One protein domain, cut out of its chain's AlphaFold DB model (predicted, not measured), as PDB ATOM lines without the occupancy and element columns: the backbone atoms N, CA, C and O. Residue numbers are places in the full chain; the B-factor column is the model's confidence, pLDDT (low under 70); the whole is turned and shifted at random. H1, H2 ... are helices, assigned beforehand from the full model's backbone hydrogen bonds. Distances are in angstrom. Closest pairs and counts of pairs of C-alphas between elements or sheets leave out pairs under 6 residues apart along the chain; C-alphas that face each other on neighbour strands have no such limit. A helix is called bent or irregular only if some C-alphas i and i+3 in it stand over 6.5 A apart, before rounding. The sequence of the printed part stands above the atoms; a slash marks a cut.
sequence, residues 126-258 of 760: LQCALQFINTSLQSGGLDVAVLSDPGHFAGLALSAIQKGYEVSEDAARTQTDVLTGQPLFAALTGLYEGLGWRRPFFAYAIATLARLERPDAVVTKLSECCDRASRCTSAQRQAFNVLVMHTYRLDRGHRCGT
ATOM      1  N   LEU A 126      12.026 101.707  58.181       90.94
ATOM      2  CA  LEU A 126      12.900 100.620  57.734       90.94
ATOM      3  C   LEU A 126      12.354  99.947  56.466       90.94
ATOM      4  O   LEU A 126      13.132  99.607  55.578       90.94
ATOM      5  N   GLN A 127      11.031  99.801  56.338       88.81
ATOM      6  CA  GLN A 127      10.419  99.350  55.090       88.81
ATOM      7  C   GLN A 127      10.650 100.381  53.975       88.81
ATOM      8  O   GLN A 127      11.150 100.003  52.917       88.81
ATOM      9  N   CYS A 128      10.401 101.669  54.229       87.12
ATOM     10  CA  CYS A 128      10.635 102.729  53.243       87.12
ATOM     11  C   CYS A 128      12.105 102.845  52.826       87.12
ATOM     12  O   CYS A 128      12.385 103.024  51.646       87.12
ATOM     13  N   ALA A 129      13.050 102.664  53.753       90.31
ATOM     14  CA  ALA A 129      14.480 102.614  53.470       90.31
ATOM     15  C   ALA A 129      14.833 101.449  52.534       90.31
ATOM     16  O   ALA A 129      15.502 101.648  51.523       90.31
ATOM     17  N   LEU A 130      14.346 100.238  52.828       89.31
ATOM     18  CA  LEU A 130      14.568  99.066  51.974       89.31
ATOM     19  C   LEU A 130      13.935  99.246  50.587       89.31
ATOM     20  O   LEU A 130      14.567  98.939  49.581       89.31
ATOM     21  N   GLN A 131      12.718  99.784  50.518       86.88
ATOM     22  CA  GLN A 131      12.021 100.056  49.262       86.88
ATOM     23  C   GLN A 131      12.724 101.143  48.431       86.88
ATOM     24  O   GLN A 131      12.970 100.930  47.249       86.88
ATOM     25  N   PHE A 132      13.122 102.263  49.043       87.50
ATOM     26  CA  PHE A 132      13.876 103.349  48.402       87.50
ATOM     27  C   PHE A 132      15.221 102.870  47.843       87.50
ATOM     28  O   PHE A 132      15.600 103.233  46.725       87.50
ATOM     29  N   ILE A 133      15.933 102.025  48.600       89.06
ATOM     30  CA  ILE A 133      17.157 101.380  48.121       89.06
ATOM     31  C   ILE A 133      16.816 100.474  46.936       89.06
ATOM     32  O   ILE A 133      17.423 100.634  45.885       89.06
ATOM     33  N   ASN A 134      15.812  99.596  47.041       88.12
ATOM     34  CA  ASN A 134      15.401  98.720  45.938       88.12
ATOM     35  C   ASN A 134      15.061  99.505  44.656       88.12
ATOM     36  O   ASN A 134      15.561  99.164  43.587       88.12
ATOM     37  N   THR A 135      14.278 100.582  44.757       86.56
ATOM     38  CA  THR A 135      13.980 101.477  43.630       86.56
ATOM     39  C   THR A 135      15.253 102.117  43.076       86.56
ATOM     40  O   THR A 135      15.418 102.158  41.863       86.56
ATOM     41  N   SER A 136      16.190 102.546  43.929       87.69
ATOM     42  CA  SER A 136      17.486 103.097  43.498       87.69
ATOM     43  C   SER A 136      18.390 102.066  42.811       87.69
ATOM     44  O   SER A 136      19.135 102.431  41.905       87.69
ATOM     45  N   LEU A 137      18.315 100.787  43.194       86.56
ATOM     46  CA  LEU A 137      19.006  99.699  42.495       86.56
ATOM     47  C   LEU A 137      18.381  99.448  41.114       86.56
ATOM     48  O   LEU A 137      19.094  99.332  40.123       86.56
ATOM     49  N   GLN A 138      17.047  99.428  41.045       87.06
ATOM     50  CA  GLN A 138      16.296  99.192  39.809       87.06
ATOM     51  C   GLN A 138      16.419 100.337  38.789       87.06
ATOM     52  O   GLN A 138      16.519 100.062  37.596       87.06
ATOM     53  N   SER A 139      16.421 101.602  39.227       87.00
ATOM     54  CA  SER A 139      16.470 102.771  38.331       87.00
ATOM     55  C   SER A 139      17.878 103.325  38.094       87.00
ATOM     56  O   SER A 139      18.159 103.831  37.012       87.00
ATOM     57  N   GLY A 140      18.783 103.214  39.073       78.81
ATOM     58  CA  GLY A 140      20.133 103.784  39.011       78.81
ATOM     59  C   GLY A 140      21.156 102.960  38.222       78.81
ATOM     60  O   GLY A 140      22.328 103.331  38.187       78.81
ATOM     61  N   GLY A 141      20.757 101.824  37.637       79.19
ATOM     62  CA  GLY A 141      21.666 100.913  36.928       79.19
ATOM     63  C   GLY A 141      22.687 100.206  37.833       79.19
ATOM     64  O   GLY A 141      23.675  99.669  37.336       79.19
ATOM     65  N   LEU A 142      22.470 100.210  39.152       84.56
ATOM     66  CA  LEU A 142      23.330  99.535  40.122       84.56
ATOM     67  C   LEU A 142      23.025  98.035  40.127       84.56
ATOM     68  O   LEU A 142      22.025  97.595  40.698       84.56
ATOM     69  N   ASP A 143      23.898  97.250  39.497       90.25
ATOM     70  CA  ASP A 143      23.721  95.803  39.393       90.25
ATOM     71  C   ASP A 143      23.677  95.134  40.780       90.25
ATOM     72  O   ASP A 143      24.636  95.140  41.560       90.25
ATOM     73  N   VAL A 144      22.530  94.516  41.069       89.81
ATOM     74  CA  VAL A 144      22.267  93.758  42.293       89.81
ATOM     75  C   VAL A 144      23.247  92.592  42.442       89.81
ATOM     76  O   VAL A 144      23.600  92.253  43.571       89.81
ATOM     77  N   ALA A 145      23.733  92.005  41.342       91.75
ATOM     78  CA  ALA A 145      24.752  90.959  41.376       91.75
ATOM     79  C   ALA A 145      26.113  91.504  41.841       91.75
ATOM     80  O   ALA A 145      26.740  90.894  42.704       91.75
ATOM     81  N   VAL A 146      26.526  92.686  41.363       94.81
ATOM     82  CA  VAL A 146      27.766  93.360  41.799       94.81
ATOM     83  C   VAL A 146      27.696  93.740  43.281       94.81
ATOM     84  O   VAL A 146      28.626  93.465  44.032       94.81
ATOM     85  N   LEU A 147      26.566  94.271  43.757       94.12
ATOM     86  CA  LEU A 147      26.365  94.560  45.186       94.12
ATOM     87  C   LEU A 147      26.161  93.296  46.055       94.12
ATOM     88  O   LEU A 147      26.203  93.372  47.288       94.12
ATOM     89  N   SER A 148      25.975  92.129  45.431       94.00
ATOM     90  CA  SER A 148      25.925  90.810  46.083       94.00
ATOM     91  C   SER A 148      27.263  90.052  46.049       94.00
ATOM     92  O   SER A 148      27.362  88.985  46.669       94.00
ATOM     93  N   ASP A 149      28.285  90.592  45.372       96.88
ATOM     94  CA  ASP A 149      29.631  90.025  45.320       96.88
ATOM     95  C   ASP A 149      30.478  90.407  46.560       96.88
ATOM     96  O   ASP A 149      30.666  91.596  46.847       96.88
ATOM     97  N   PRO A 150      31.064  89.428  47.282       97.69
ATOM     98  CA  PRO A 150      31.947  89.699  48.418       97.69
ATOM     99  C   PRO A 150      33.228  90.472  48.069       97.69
ATOM    100  O   PRO A 150      33.754  91.177  48.929       97.69
ATOM    101  N   GLY A 151      33.745  90.356  46.841       97.38
ATOM    102  CA  GLY A 151      34.935  91.083  46.390       97.38
ATOM    103  C   GLY A 151      34.663  92.576  46.211       97.38
ATOM    104  O   GLY A 151      35.409  93.410  46.729       97.38
ATOM    105  N   HIS A 152      33.554  92.921  45.558       97.25
ATOM    106  CA  HIS A 152      33.075  94.298  45.462       97.25
ATOM    107  C   HIS A 152      32.739  94.874  46.846       97.25
ATOM    108  O   HIS A 152      33.202  95.966  47.187       97.25
ATOM    109  N   PHE A 153      32.023  94.121  47.695       98.12
ATOM    110  CA  PHE A 153      31.739  94.553  49.067       98.12
ATOM    111  C   PHE A 153      33.013  94.816  49.885       98.12
ATOM    112  O   PHE A 153      33.062  95.788  50.638       98.12
ATOM    113  N   ALA A 154      34.064  94.006  49.717       98.19
ATOM    114  CA  ALA A 154      35.342  94.238  50.382       98.19
ATOM    115  C   ALA A 154      35.960  95.599  50.007       98.19
ATOM    116  O   ALA A 154      36.476  96.286  50.888       98.19
ATOM    117  N   GLY A 155      35.859  96.025  48.743       98.00
ATOM    118  CA  GLY A 155      36.277  97.366  48.314       98.00
ATOM    119  C   GLY A 155      35.472  98.479  48.995       98.00
ATOM    120  O   GLY A 155      36.049  99.402  49.566       98.00
ATOM    121  N   LEU A 156      34.140  98.348  49.028       98.19
ATOM    122  CA  LEU A 156      33.250  99.306  49.699       98.19
ATOM    123  C   LEU A 156      33.542  99.420  51.207       98.19
ATOM    124  O   LEU A 156      33.591 100.523  51.755       98.19
ATOM    125  N   ALA A 157      33.769  98.288  51.881       98.50
ATOM    126  CA  ALA A 157      34.101  98.247  53.302       98.50
ATOM    127  C   ALA A 157      35.461  98.900  53.602       98.50
ATOM    128  O   ALA A 157      35.591  99.599  54.609       98.50
ATOM    129  N   LEU A 158      36.459  98.720  52.730       98.50
ATOM    130  CA  LEU A 158      37.759  99.382  52.863       98.50
ATOM    131  C   LEU A 158      37.646 100.889  52.642       98.50
ATOM    132  O   LEU A 158      38.099 101.633  53.502       98.50
ATOM    133  N   SER A 159      36.948 101.337  51.594       98.25
ATOM    134  CA  SER A 159      36.682 102.761  51.343       98.25
ATOM    135  C   SER A 159      36.037 103.451  52.559       98.25
ATOM    136  O   SER A 159      36.505 104.501  53.009       98.25
ATOM    137  N   ALA A 160      35.039 102.813  53.186       98.31
ATOM    138  CA  ALA A 160      34.422 103.311  54.417       98.31
ATOM    139  C   ALA A 160      35.413 103.399  55.598       98.31
ATOM    140  O   ALA A 160      35.444 104.410  56.301       98.31
ATOM    141  N   ILE A 161      36.242 102.372  55.821       98.56
ATOM    142  CA  ILE A 161      37.240 102.375  56.904       98.56
ATOM    143  C   ILE A 161      38.326 103.428  56.644       98.56
ATOM    144  O   ILE A 161      38.646 104.194  57.550       98.56
ATOM    145  N   GLN A 162      38.855 103.514  55.420       98.44
ATOM    146  CA  GLN A 162      39.864 104.496  55.011       98.44
ATOM    147  C   GLN A 162      39.369 105.928  55.219       98.44
ATOM    148  O   GLN A 162      40.095 106.735  55.795       98.44
ATOM    149  N   LYS A 163      38.123 106.232  54.823       97.81
ATOM    150  CA  LYS A 163      37.519 107.553  55.035       97.81
ATOM    151  C   LYS A 163      37.295 107.871  56.509       97.81
ATOM    152  O   LYS A 163      37.557 108.992  56.920       97.81
ATOM    153  N   GLY A 164      36.787 106.921  57.296       98.00
ATOM    154  CA  GLY A 164      36.508 107.156  58.715       98.00
ATOM    155  C   GLY A 164      37.776 107.325  59.556       98.00
ATOM    156  O   GLY A 164      37.848 108.215  60.395       98.00
ATOM    157  N   TYR A 165      38.775 106.473  59.328       98.00
ATOM    158  CA  TYR A 165      39.980 106.383  60.158       98.00
ATOM    159  C   TYR A 165      41.198 107.128  59.582       98.00
ATOM    160  O   TYR A 165      42.246 107.135  60.221       98.00
ATOM    161  N   GLU A 166      41.076 107.735  58.396       97.56
ATOM    162  CA  GLU A 166      42.146 108.459  57.681       97.56
ATOM    163  C   GLU A 166      43.406 107.598  57.426       97.56
ATOM    164  O   GLU A 166      44.548 108.053  57.496       97.56
ATOM    165  N   VAL A 167      43.187 106.313  57.118       98.19
ATOM    166  CA  VAL A 167      44.232 105.289  56.936       98.19
ATOM    167  C   VAL A 167      44.408 104.853  55.475       98.19
ATOM    168  O   VAL A 167      43.499 104.965  54.653       98.19
ATOM    169  N   SER A 168      45.580 104.293  55.149       98.00
ATOM    170  CA  SER A 168      45.812 103.595  53.875       98.00
ATOM    171  C   SER A 168      45.021 102.283  53.789       98.00
ATOM    172  O   SER A 168      44.572 101.753  54.803       98.00
ATOM    173  N   GLU A 169      44.880 101.716  52.588       97.06
ATOM    174  CA  GLU A 169      44.136 100.465  52.373       97.06
ATOM    175  C   GLU A 169      44.707  99.278  53.180       97.06
ATOM    176  O   GLU A 169      43.963  98.578  53.869       97.06
ATOM    177  N   ASP A 170      46.033  99.090  53.182       97.56
ATOM    178  CA  ASP A 170      46.708  98.048  53.979       97.56
ATOM    179  C   ASP A 170      46.447  98.199  55.489       97.56
ATOM    180  O   ASP A 170      46.266  97.214  56.212       97.56
ATOM    181  N   ALA A 171      46.390  99.443  55.972       98.06
ATOM    182  CA  ALA A 171      46.038  99.738  57.352       98.06
ATOM    183  C   ALA A 171      44.537  99.503  57.605       98.06
ATOM    184  O   ALA A 171      44.193  98.851  58.585       98.06
ATOM    185  N   ALA A 172      43.639  99.897  56.696       98.25
ATOM    186  CA  ALA A 172      42.200  99.632  56.791       98.25
ATOM    187  C   ALA A 172      41.869  98.131  56.886       98.25
ATOM    188  O   ALA A 172      41.010  97.735  57.676       98.25
ATOM    189  N   ARG A 173      42.608  97.276  56.161       98.19
ATOM    190  CA  ARG A 173      42.511  95.804  56.245       98.19
ATOM    191  C   ARG A 173      42.825  95.248  57.642       98.19
ATOM    192  O   ARG A 173      42.380  94.148  57.966       98.19
ATOM    193  N   THR A 174      43.574  95.988  58.463       98.06
ATOM    194  CA  THR A 174      43.997  95.596  59.821       98.06
ATOM    195  C   THR A 174      43.460  96.506  60.933       98.06
ATOM    196  O   THR A 174      43.686  96.226  62.110       98.06
ATOM    197  N   GLN A 175      42.707  97.555  60.585       98.38
ATOM    198  CA  GLN A 175      42.193  98.552  61.518       98.38
ATOM    199  C   GLN A 175      41.219  97.923  62.519       98.38
ATOM    200  O   GLN A 175      40.212  97.308  62.151       98.38
ATOM    201  N   THR A 176      41.497  98.121  63.806       98.38
ATOM    202  CA  THR A 176      40.582  97.756  64.887       98.38
ATOM    203  C   THR A 176      39.676  98.919  65.250       98.38
ATOM    204  O   THR A 176      40.119 100.068  65.304       98.38
ATOM    205  N   ASP A 177      38.434  98.600  65.580       98.00
ATOM    206  CA  ASP A 177      37.490  99.520  66.190       98.00
ATOM    207  C   ASP A 177      37.998 100.042  67.547       98.00
ATOM    208  O   ASP A 177      38.507  99.270  68.365       98.00
ATOM    209  N   VAL A 178      37.833 101.342  67.806       95.75
ATOM    210  CA  VAL A 178      38.363 102.000  69.018       95.75
ATOM    211  C   VAL A 178      37.604 101.583  70.282       95.75
ATOM    212  O   VAL A 178      38.191 101.550  71.365       95.75
ATOM    213  N   LEU A 179      36.312 101.257  70.168       94.88
ATOM    214  CA  LEU A 179      35.449 100.971  71.319       94.88
ATOM    215  C   LEU A 179      35.453  99.485  71.710       94.88
ATOM    216  O   LEU A 179      35.439  99.155  72.896       94.88
ATOM    217  N   THR A 180      35.478  98.589  70.724       95.75
ATOM    218  CA  THR A 180      35.325  97.133  70.901       95.75
ATOM    219  C   THR A 180      36.621  96.344  70.691       95.75
ATOM    220  O   THR A 180      36.683  95.158  71.031       95.75
ATOM    221  N   GLY A 181      37.653  96.967  70.108       97.31
ATOM    222  CA  GLY A 181      38.922  96.325  69.752       97.31
ATOM    223  C   GLY A 181      38.818  95.272  68.640       97.31
ATOM    224  O   GLY A 181      39.784  94.547  68.401       97.31
ATOM    225  N   GLN A 182      37.663  95.143  67.978       97.44
ATOM    226  CA  GLN A 182      37.441  94.157  66.917       97.44
ATOM    227  C   GLN A 182      38.027  94.635  65.575       97.44
ATOM    228  O   GLN A 182      37.960  95.828  65.279       97.44
ATOM    229  N   PRO A 183      38.570  93.743  64.724       98.12
ATOM    230  CA  PRO A 183      39.033  94.103  63.383       98.12
ATOM    231  C   PRO A 183      37.843  94.473  62.480       98.12
ATOM    232  O   PRO A 183      37.038  93.609  62.124       98.12
ATOM    233  N   LEU A 184      37.741  95.749  62.092       98.06
ATOM    234  CA  LEU A 184      36.571  96.309  61.400       98.06
ATOM    235  C   LEU A 184      36.264  95.586  60.092       98.06
ATOM    236  O   LEU A 184      35.144  95.128  59.888       98.06
ATOM    237  N   PHE A 185      37.271  95.451  59.225       98.44
ATOM    238  CA  PHE A 185      37.115  94.838  57.908       98.44
ATOM    239  C   PHE A 185      36.569  93.404  58.008       98.44
ATOM    240  O   PHE A 185      35.564  93.072  57.383       98.44
ATOM    241  N   ALA A 186      37.164  92.574  58.870       98.12
ATOM    242  CA  ALA A 186      36.719  91.196  59.075       98.12
ATOM    243  C   ALA A 186      35.317  91.109  59.710       98.12
ATOM    244  O   ALA A 186      34.535  90.232  59.341       98.12
ATOM    245  N   ALA A 187      34.971  92.023  60.624       97.94
ATOM    246  CA  ALA A 187      33.641  92.081  61.226       97.94
ATOM    247  C   ALA A 187      32.554  92.484  60.209       97.94
ATOM    248  O   ALA A 187      31.487  91.870  60.183       97.94
ATOM    249  N   LEU A 188      32.826  93.471  59.348       98.25
ATOM    250  CA  LEU A 188      31.898  93.914  58.300       98.25
ATOM    251  C   LEU A 188      31.696  92.837  57.227       98.25
ATOM    252  O   LEU A 188      30.552  92.561  56.864       98.25
ATOM    253  N   THR A 189      32.769  92.187  56.763       98.25
ATOM    254  CA  THR A 189      32.679  91.081  55.796       98.25
ATOM    255  C   THR A 189      31.939  89.879  56.386       98.25
ATOM    256  O   THR A 189      31.017  89.372  55.754       98.25
ATOM    257  N   GLY A 190      32.247  89.471  57.623       97.44
ATOM    258  CA  GLY A 190      31.544  88.367  58.289       97.44
ATOM    259  C   GLY A 190      30.050  88.641  58.521       97.44
ATOM    260  O   GLY A 190      29.224  87.738  58.379       97.44
ATOM    261  N   LEU A 191      29.679  89.894  58.811       97.06
ATOM    262  CA  LEU A 191      28.278  90.320  58.858       97.06
ATOM    263  C   LEU A 191      27.623  90.226  57.472       97.06
ATOM    264  O   LEU A 191      26.579  89.589  57.339       97.06
ATOM    265  N   TYR A 192      28.239  90.810  56.441       97.75
ATOM    266  CA  TYR A 192      27.744  90.782  55.061       97.75
ATOM    267  C   TYR A 192      27.538  89.353  54.534       97.75
ATOM    268  O   TYR A 192      26.498  89.036  53.949       97.75
ATOM    269  N   GLU A 193      28.479  88.448  54.802       96.12
ATOM    270  CA  GLU A 193      28.353  87.039  54.440       96.12
ATOM    271  C   GLU A 193      27.105  86.395  55.069       96.12
ATOM    272  O   GLU A 193      26.370  85.693  54.369       96.12
ATOM    273  N   GLY A 194      26.804  86.708  56.335       91.88
ATOM    274  CA  GLY A 194      25.634  86.209  57.069       91.88
ATOM    275  C   GLY A 194      24.278  86.833  56.701       91.88
ATOM    276  O   GLY A 194      23.245  86.351  57.171       91.88
ATOM    277  N   LEU A 195      24.229  87.885  55.874       87.94
ATOM    278  CA  LEU A 195      22.991  88.639  55.607       87.94
ATOM    279  C   LEU A 195      22.025  87.997  54.589       87.94
ATOM    280  O   LEU A 195      20.834  88.343  54.579       87.94
ATOM    281  N   GLY A 196      22.502  87.069  53.752       90.44
ATOM    282  CA  GLY A 196      21.710  86.453  52.678       90.44
ATOM    283  C   GLY A 196      21.215  87.491  51.662       90.44
ATOM    284  O   GLY A 196      21.981  88.359  51.250       90.44
ATOM    285  N   TRP A 197      19.922  87.465  51.314       87.75
ATOM    286  CA  TRP A 197      19.303  88.422  50.376       87.75
ATOM    287  C   TRP A 197      19.465  89.903  50.765       87.75
ATOM    288  O   TRP A 197      19.308  90.785  49.927       87.75
ATOM    289  N   ARG A 198      19.809  90.205  52.027       90.31
ATOM    290  CA  ARG A 198      20.039  91.577  52.513       90.31
ATOM    291  C   ARG A 198      21.391  92.172  52.088       90.31
ATOM    292  O   ARG A 198      21.600  93.367  52.284       90.31
ATOM    293  N   ARG A 199      22.297  91.374  51.507       95.12
ATOM    294  CA  ARG A 199      23.626  91.806  51.027       95.12
ATOM    295  C   ARG A 199      23.619  93.090  50.184       95.12
ATOM    296  O   ARG A 199      24.276  94.033  50.619       95.12
ATOM    297  N   PRO A 200      22.878  93.199  49.061       95.19
ATOM    298  CA  PRO A 200      22.922  94.394  48.215       95.19
ATOM    299  C   PRO A 200      22.456  95.664  48.941       95.19
ATOM    300  O   PRO A 200      23.034  96.729  48.741       95.19
ATOM    301  N   PHE A 201      21.491  95.553  49.860       94.88
ATOM    302  CA  PHE A 201      21.047  96.667  50.705       94.88
ATOM    303  C   PHE A 201      22.139  97.131  51.679       94.88
ATOM    304  O   PHE A 201      22.307  98.329  51.898       94.88
ATOM    305  N   PHE A 202      22.911  96.199  52.245       97.00
ATOM    306  CA  PHE A 202      24.023  96.516  53.145       97.00
ATOM    307  C   PHE A 202      25.252  97.050  52.396       97.00
ATOM    308  O   PHE A 202      25.907  97.969  52.880       97.00
ATOM    309  N   ALA A 203      25.532  96.539  51.193       97.81
ATOM    310  CA  ALA A 203      26.545  97.091  50.298       97.81
ATOM    311  C   ALA A 203      26.198  98.531  49.887       97.81
ATOM    312  O   ALA A 203      27.027  99.423  50.048       97.81
ATOM    313  N   TYR A 204      24.953  98.784  49.462       96.56
ATOM    314  CA  TYR A 204      24.455 100.133  49.170       96.56
ATOM    315  C   TYR A 204      24.564 101.066  50.386       96.56
ATOM    316  O   TYR A 204      24.971 102.221  50.246       96.56
ATOM    317  N   ALA A 205      24.246 100.573  51.587       97.50
ATOM    318  CA  ALA A 205      24.388 101.331  52.825       97.50
ATOM    319  C   ALA A 205      25.862 101.694  53.107       97.50
ATOM    320  O   ALA A 205      26.170 102.867  53.307       97.50
ATOM    321  N   ILE A 206      26.794 100.735  53.047       98.38
ATOM    322  CA  ILE A 206      28.235 101.002  53.223       98.38
ATOM    323  C   ILE A 206      28.762 101.975  52.153       98.38
ATOM    324  O   ILE A 206      29.460 102.925  52.501       98.38
ATOM    325  N   ALA A 207      28.373 101.813  50.883       97.38
ATOM    326  CA  ALA A 207      28.731 102.738  49.803       97.38
ATOM    327  C   ALA A 207      28.187 104.159  50.042       97.38
ATOM    328  O   ALA A 207      28.887 105.146  49.837       97.38
ATOM    329  N   THR A 208      26.946 104.275  50.520       96.62
ATOM    330  CA  THR A 208      26.308 105.560  50.841       96.62
ATOM    331  C   THR A 208      26.955 106.226  52.053       96.62
ATOM    332  O   THR A 208      27.177 107.433  52.022       96.62
ATOM    333  N   LEU A 209      27.329 105.457  53.081       97.56
ATOM    334  CA  LEU A 209      28.097 105.947  54.228       97.56
ATOM    335  C   LEU A 209      29.472 106.469  53.775       97.56
ATOM    336  O   LEU A 209      29.820 107.612  54.062       97.56
ATOM    337  N   ALA A 210      30.220 105.670  53.006       97.62
ATOM    338  CA  ALA A 210      31.523 106.054  52.462       97.62
ATOM    339  C   ALA A 210      31.434 107.299  51.563       97.62
ATOM    340  O   ALA A 210      32.269 108.194  51.661       97.62
ATOM    341  N   ARG A 211      30.395 107.422  50.732       96.19
ATOM    342  CA  ARG A 211      30.199 108.585  49.857       96.19
ATOM    343  C   ARG A 211      29.790 109.835  50.646       96.19
ATOM    344  O   ARG A 211      30.481 110.847  50.571       96.19
ATOM    345  N   LEU A 212      28.709 109.767  51.429       96.19
ATOM    346  CA  LEU A 212      28.000 110.949  51.940       96.19
ATOM    347  C   LEU A 212      28.383 111.403  53.351       96.19
ATOM    348  O   LEU A 212      28.282 112.590  53.645       96.19
ATOM    349  N   GLU A 213      28.788 110.493  54.236       97.38
ATOM    350  CA  GLU A 213      28.939 110.811  55.661       97.38
ATOM    351  C   GLU A 213      30.307 111.441  55.986       97.38
ATOM    352  O   GLU A 213      31.301 111.185  55.301       97.38
ATOM    353  N   ARG A 214      30.379 112.258  57.042       96.44
ATOM    354  CA  ARG A 214      31.627 112.857  57.550       96.44
ATOM    355  C   ARG A 214      32.485 111.807  58.291       96.44
ATOM    356  O   ARG A 214      31.908 110.938  58.943       96.44
ATOM    357  N   PRO A 215      33.834 111.863  58.242       97.25
ATOM    358  CA  PRO A 215      34.717 110.841  58.830       97.25
ATOM    359  C   PRO A 215      34.390 110.422  60.276       97.25
ATOM    360  O   PRO A 215      34.295 109.233  60.573       97.25
ATOM    361  N   ASP A 216      34.116 111.384  61.158       97.00
ATOM    362  CA  ASP A 216      33.736 111.172  62.563       97.00
ATOM    363  C   ASP A 216      32.436 110.360  62.726       97.00
ATOM    364  O   ASP A 216      32.331 109.463  63.572       97.00
ATOM    365  N   ALA A 217      31.444 110.633  61.881       96.38
ATOM    366  CA  ALA A 217      30.185 109.905  61.860       96.38
ATOM    367  C   ALA A 217      30.313 108.537  61.156       96.38
ATOM    368  O   ALA A 217      29.683 107.574  61.601       96.38
ATOM    369  N   VAL A 218      31.198 108.399  60.155       98.00
ATOM    370  CA  VAL A 218      31.582 107.093  59.581       98.00
ATOM    371  C   VAL A 218      32.171 106.193  60.673       98.00
ATOM    372  O   VAL A 218      31.665 105.090  60.874       98.00
ATOM    373  N   VAL A 219      33.168 106.667  61.438       97.94
ATOM    374  CA  VAL A 219      33.749 105.927  62.580       97.94
ATOM    375  C   VAL A 219      32.659 105.479  63.546       97.94
ATOM    376  O   VAL A 219      32.573 104.295  63.876       97.94
ATOM    377  N   THR A 220      31.793 106.406  63.957       97.31
ATOM    378  CA  THR A 220      30.712 106.143  64.917       97.31
ATOM    379  C   THR A 220      29.773 105.034  64.424       97.31
ATOM    380  O   THR A 220      29.501 104.080  65.159       97.31
ATOM    381  N   LYS A 221      29.332 105.085  63.159       97.69
ATOM    382  CA  LYS A 221      28.413 104.082  62.592       97.69
ATOM    383  C   LYS A 221      29.081 102.738  62.311       97.69
ATOM    384  O   LYS A 221      28.446 101.700  62.504       97.69
ATOM    385  N   LEU A 222      30.363 102.722  61.940       97.75
ATOM    386  CA  LEU A 222      31.128 101.477  61.847       97.75
ATOM    387  C   LEU A 222      31.331 100.836  63.231       97.75
ATOM    388  O   LEU A 222      31.190  99.620  63.342       97.75
ATOM    389  N   SER A 223      31.549 101.626  64.289       97.44
ATOM    390  CA  SER A 223      31.655 101.140  65.679       97.44
ATOM    391  C   SER A 223      30.342 100.495  66.156       97.44
ATOM    392  O   SER A 223      30.331  99.354  66.621       97.44
ATOM    393  N   GLU A 224      29.205 101.185  65.970       96.69
ATOM    394  CA  GLU A 224      27.860 100.675  66.299       96.69
ATOM    395  C   GLU A 224      27.523  99.360  65.573       96.69
ATOM    396  O   GLU A 224      26.834  98.491  66.123       96.69
ATOM    397  N   CYS A 225      27.992  99.221  64.333       96.44
ATOM    398  CA  CYS A 225      27.839  98.020  63.526       96.44
ATOM    399  C   CYS A 225      28.747  96.884  64.036       96.44
ATOM    400  O   CYS A 225      28.279  95.768  64.281       96.44
ATOM    401  N   CYS A 226      30.030  97.180  64.265       96.56
ATOM    402  CA  CYS A 226      31.060  96.219  64.658       96.56
ATOM    403  C   CYS A 226      30.774  95.554  66.016       96.56
ATOM    404  O   CYS A 226      30.895  94.332  66.140       96.56
ATOM    405  N   ASP A 227      30.283  96.329  66.995       95.81
ATOM    406  CA  ASP A 227      29.868  95.836  68.318       95.81
ATOM    407  C   ASP A 227      28.860  94.678  68.244       95.81
ATOM    408  O   ASP A 227      28.861  93.773  69.081       95.81
ATOM    409  N   ARG A 228      28.010  94.690  67.215       95.88
ATOM    410  CA  ARG A 228      26.928  93.726  66.996       95.88
ATOM    411  C   ARG A 228      27.272  92.651  65.959       95.88
ATOM    412  O   ARG A 228      26.747  91.543  66.053       95.88
ATOM    413  N   ALA A 229      28.150  92.951  65.004       95.44
ATOM    414  CA  ALA A 229      28.531  92.074  63.894       95.44
ATOM    415  C   ALA A 229      29.098  90.713  64.344       95.44
ATOM    416  O   ALA A 229      28.785  89.681  63.751       95.44
ATOM    417  N   SER A 230      29.891  90.704  65.418       92.00
ATOM    418  CA  SER A 230      30.520  89.503  65.997       92.00
ATOM    419  C   SER A 230      29.618  88.709  66.959       92.00
ATOM    420  O   SER A 230      30.028  87.669  67.479       92.00
ATOM    421  N   ARG A 231      28.394  89.189  67.221       94.38
ATOM    422  CA  ARG A 231      27.423  88.567  68.136       94.38
ATOM    423  C   ARG A 231      26.468  87.627  67.379       94.38
ATOM    424  O   ARG A 231      26.688  87.275  66.224       94.38
ATOM    425  N   CYS A 232      25.401  87.178  68.040       94.19
ATOM    426  CA  CYS A 232      24.397  86.298  67.438       94.19
ATOM    427  C   CYS A 232      23.613  86.972  66.291       94.19
ATOM    428  O   CYS A 232      23.513  88.197  66.203       94.19
ATOM    429  N   THR A 233      22.968  86.156  65.452       93.38
ATOM    430  CA  THR A 233      22.236  86.588  64.245       93.38
ATOM    431  C   THR A 233      21.148  87.639  64.495       93.38
ATOM    432  O   THR A 233      20.827  88.423  63.604       93.38
ATOM    433  N   SER A 234      20.594  87.709  65.709       91.38
ATOM    434  CA  SER A 234      19.630  88.753  66.079       91.38
ATOM    435  C   SER A 234      20.297  90.129  66.239       91.38
ATOM    436  O   SER A 234      19.837  91.115  65.665       91.38
ATOM    437  N   ALA A 235      21.451  90.195  66.912       93.62
ATOM    438  CA  ALA A 235      22.263  91.411  66.994       93.62
ATOM    439  C   ALA A 235      22.828  91.818  65.618       93.62
ATOM    440  O   ALA A 235      22.811  92.997  65.270       93.62
ATOM    441  N   GLN A 236      23.229  90.852  64.784       94.69
ATOM    442  CA  GLN A 236      23.630  91.102  63.392       94.69
ATOM    443  C   GLN A 236      22.508  91.774  62.572       94.69
ATOM    444  O   GLN A 236      22.768  92.716  61.823       94.69
ATOM    445  N   ARG A 237      21.238  91.375  62.763       91.31
ATOM    446  CA  ARG A 237      20.086  92.073  62.157       91.31
ATOM    447  C   ARG A 237      19.898  93.494  62.696       91.31
ATOM    448  O   ARG A 237      19.541  94.377  61.926       91.31
ATOM    449  N   GLN A 238      20.175  93.750  63.976       91.69
ATOM    450  CA  GLN A 238      20.141  95.115  64.519       91.69
ATOM    451  C   GLN A 238      21.217  96.011  63.883       91.69
ATOM    452  O   GLN A 238      20.916  97.151  63.543       91.69
ATOM    453  N   ALA A 239      22.431  95.495  63.651       95.00
ATOM    454  CA  ALA A 239      23.488  96.220  62.933       95.00
ATOM    455  C   ALA A 239      23.050  96.622  61.512       95.00
ATOM    456  O   ALA A 239      23.217  97.771  61.107       95.00
ATOM    457  N   PHE A 240      22.425  95.686  60.789       95.19
ATOM    458  CA  PHE A 240      21.842  95.934  59.470       95.19
ATOM    459  C   PHE A 240      20.765  97.029  59.505       95.19
ATOM    460  O   PHE A 240      20.858  97.986  58.738       95.19
ATOM    461  N   ASN A 241      19.785  96.925  60.414       92.56
ATOM    462  CA  ASN A 241      18.696  97.902  60.526       92.56
ATOM    463  C   ASN A 241      19.240  99.315  60.806       92.56
ATOM    464  O   ASN A 241      18.840 100.262  60.133       92.56
ATOM    465  N   VAL A 242      20.174  99.449  61.760       92.81
ATOM    466  CA  VAL A 242      20.799 100.732  62.136       92.81
ATOM    467  C   VAL A 242      21.514 101.373  60.946       92.81
ATOM    468  O   VAL A 242      21.301 102.554  60.673       92.81
ATOM    469  N   LEU A 243      22.330 100.609  60.211       95.75
ATOM    470  CA  LEU A 243      23.091 101.155  59.087       95.75
ATOM    471  C   LEU A 243      22.178 101.567  57.919       95.75
ATOM    472  O   LEU A 243      22.302 102.678  57.400       95.75
ATOM    473  N   VAL A 244      21.233 100.703  57.534       95.00
ATOM    474  CA  VAL A 244      20.268 100.987  56.458       95.00
ATOM    475  C   VAL A 244      19.441 102.233  56.787       95.00
ATOM    476  O   VAL A 244      19.364 103.143  55.965       95.00
ATOM    477  N   MET A 245      18.907 102.331  58.008       93.44
ATOM    478  CA  MET A 245      18.143 103.499  58.460       93.44
ATOM    479  C   MET A 245      18.953 104.796  58.434       93.44
ATOM    480  O   MET A 245      18.439 105.824  57.994       93.44
ATOM    481  N   HIS A 246      20.213 104.759  58.876       94.69
ATOM    482  CA  HIS A 246      21.101 105.923  58.843       94.69
ATOM    483  C   HIS A 246      21.352 106.395  57.407       94.69
ATOM    484  O   HIS A 246      21.151 107.559  57.070       94.69
ATOM    485  N   THR A 247      21.727 105.467  56.528       94.69
ATOM    486  CA  THR A 247      22.095 105.773  55.136       94.69
ATOM    487  C   THR A 247      20.907 106.209  54.275       94.69
ATOM    488  O   THR A 247      21.078 107.047  53.392       94.69
ATOM    489  N   TYR A 248      19.695 105.742  54.585       92.88
ATOM    490  CA  TYR A 248      18.461 106.252  53.988       92.88
ATOM    491  C   TYR A 248      18.210 107.730  54.328       92.88
ATOM    492  O   TYR A 248      17.884 108.503  53.427       92.88
ATOM    493  N   ARG A 249      18.422 108.156  55.588       90.88
ATOM    494  CA  ARG A 249      18.328 109.583  55.966       90.88
ATOM    495  C   ARG A 249      19.336 110.429  55.179       90.88
ATOM    496  O   ARG A 249      18.958 111.474  54.656       90.88
ATOM    497  N   LEU A 250      20.582 109.955  55.049       91.69
ATOM    498  CA  LEU A 250      21.641 110.649  54.303       91.69
ATOM    499  C   LEU A 250      21.294 110.833  52.818       91.69
ATOM    500  O   LEU A 250      21.359 111.951  52.313       91.69
ATOM    501  N   ASP A 251      20.917 109.763  52.114       91.31
ATOM    502  CA  ASP A 251      20.681 109.842  50.667       91.31
ATOM    503  C   ASP A 251      19.364 110.562  50.328       91.31
ATOM    504  O   ASP A 251      19.330 111.332  49.368       91.31
ATOM    505  N   ARG A 252      18.309 110.421  51.153       86.44
ATOM    506  CA  ARG A 252      17.077 111.232  51.034       86.44
ATOM    507  C   ARG A 252      17.393 112.719  51.229       86.44
ATOM    508  O   ARG A 252      17.047 113.524  50.369       86.44
ATOM    509  N   GLY A 253      18.118 113.076  52.295       85.31
ATOM    510  CA  GLY A 253      18.525 114.458  52.571       85.31
ATOM    511  C   GLY A 253      19.384 115.070  51.460       85.31
ATOM    512  O   GLY A 253      19.134 116.200  51.040       85.31
ATOM    513  N   HIS A 254      20.344 114.311  50.920       87.50
ATOM    514  CA  HIS A 254      21.154 114.753  49.785       87.50
ATOM    515  C   HIS A 254      20.307 114.990  48.531       87.50
ATOM    516  O   HIS A 254      20.446 116.037  47.905       87.50
ATOM    517  N   ARG A 255      19.432 114.050  48.142       84.50
ATOM    518  CA  ARG A 255      18.626 114.191  46.916       84.50
ATOM    519  C   ARG A 255      17.666 115.379  46.985       84.50
ATOM    520  O   ARG A 255      17.566 116.109  46.003       84.50
ATOM    521  N   CYS A 256      17.039 115.619  48.139       75.44
ATOM    522  CA  CYS A 256      16.235 116.822  48.375       75.44
ATOM    523  C   CYS A 256      17.081 118.108  48.282       75.44
ATOM    524  O   CYS A 256      16.640 119.093  47.698       75.44
ATOM    525  N   GLY A 257      18.314 118.098  48.804       67.75
ATOM    526  CA  GLY A 257      19.212 119.257  48.770       67.75
ATOM    527  C   GLY A 257      19.823 119.580  47.398       67.75
ATOM    528  O   GLY A 257      20.089 120.745  47.120       67.75
ATOM    529  N   THR A 258      20.054 118.589  46.527       57.22
ATOM    530  CA  THR A 258      20.792 118.782  45.259       57.22
ATOM    531  C   THR A 258      19.923 118.945  44.007       57.22
ATOM    532  O   THR A 258      20.446 118.904  42.895       57.22
TER     533      THR A 258
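What this domain is: This is residues 126 to 258 of the 760 residues of the protein "Hypothetical protein" of Eutreptiella gymnastica (UniProt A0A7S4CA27). The longest helix, H8, and H7 form a helical hairpin that covers one side of a compact bundle, with H3, H5 and H6 beneath it and H6 in the core. H1 packs across H6 and H8 at one end of the bundle, the short H4 packs on H3 at the opposite end, and the short H2 packs on H6 away from the hairpin. The printed part has 133 residues with eight named helices, H1 to H8 in order, and no named strand; its class is all helix. It is compact, with a radius of gyration of the C-alphas of 13.7 A, and rounded, spanning 38 by 31 by 24 A.

Where its parts are: H8, residues 233 to 257, is 36.3 A long from C-alpha 233 at (22.236, 86.588, 64.245) to C-alpha 257 at (19.212, 119.257, 48.770). H7 is residues 215 to 229, 20.4 A, and H6 is residues 196 to 212, 25.3 A. H6 is irregular: C-alphas 197 and 200 are 7.3 A apart. H5 is residues 184 to 194, 15.5 A, and H3 is residues 150 to 165, 21.9 A. H1, residues 126 to 139, is 19.8 A long and begins at C-alpha 126 at (12.900, 100.620, 57.734). H2, residues 144 to 147, and H4, residues 169 to 172, have four residues each.

How they stand to each other: H3, H5, H6, H7 and H8 form an up and down bundle, each running against the one before it. H8, with residues 235 to 243 alone, touches H7 at a shallow tilt of 25 degrees, opposite ways, a hairpin; their closest C-alphas, Cys 225 and Ala 239, are 4.7 A apart. H8, with residues 240 to 251 alone, touches H6 at a steep tilt of 44 degrees, closest at Ala 205 and Val 244, C-alphas 5.5 A apart. H6 is the hub, touching H1, H2, H3, H5 and H8. Its residues 203 to 210 alone touch H3, closest at the C-alphas of Ala 160 and Ala 210, 4.4 A; the tilt of 34 degrees is only just shallow. H5 and H6 are a hairpin, closest at the C-alphas of Tyr 192 and Arg 199, 5.9 A. H1 touches H8 through the C-alphas of Ala 129 and Tyr 248, 5.4 A apart, the closest pair. H4 touches H3, closest at the C-alphas of Ile 161 and Ala 172, 5.7 A. H1 and H3 are apart. Each O i to N i+4 pair is within hydrogen-bond range in H1, H3, H5 and H8, against 11 of 13 in H6 and 10 of 11 in H7; H2 and H4 are too short for one.

The domain as a whole: The C-alphas farthest apart, Cys 232 and Thr 258, are 39.5 A apart. The printed part has no cut. The link from H4 to H5, 11 residues, is long; the other links are tight. The mean pLDDT of the printed part is 93.8, and residues 257 to 258 are under 70.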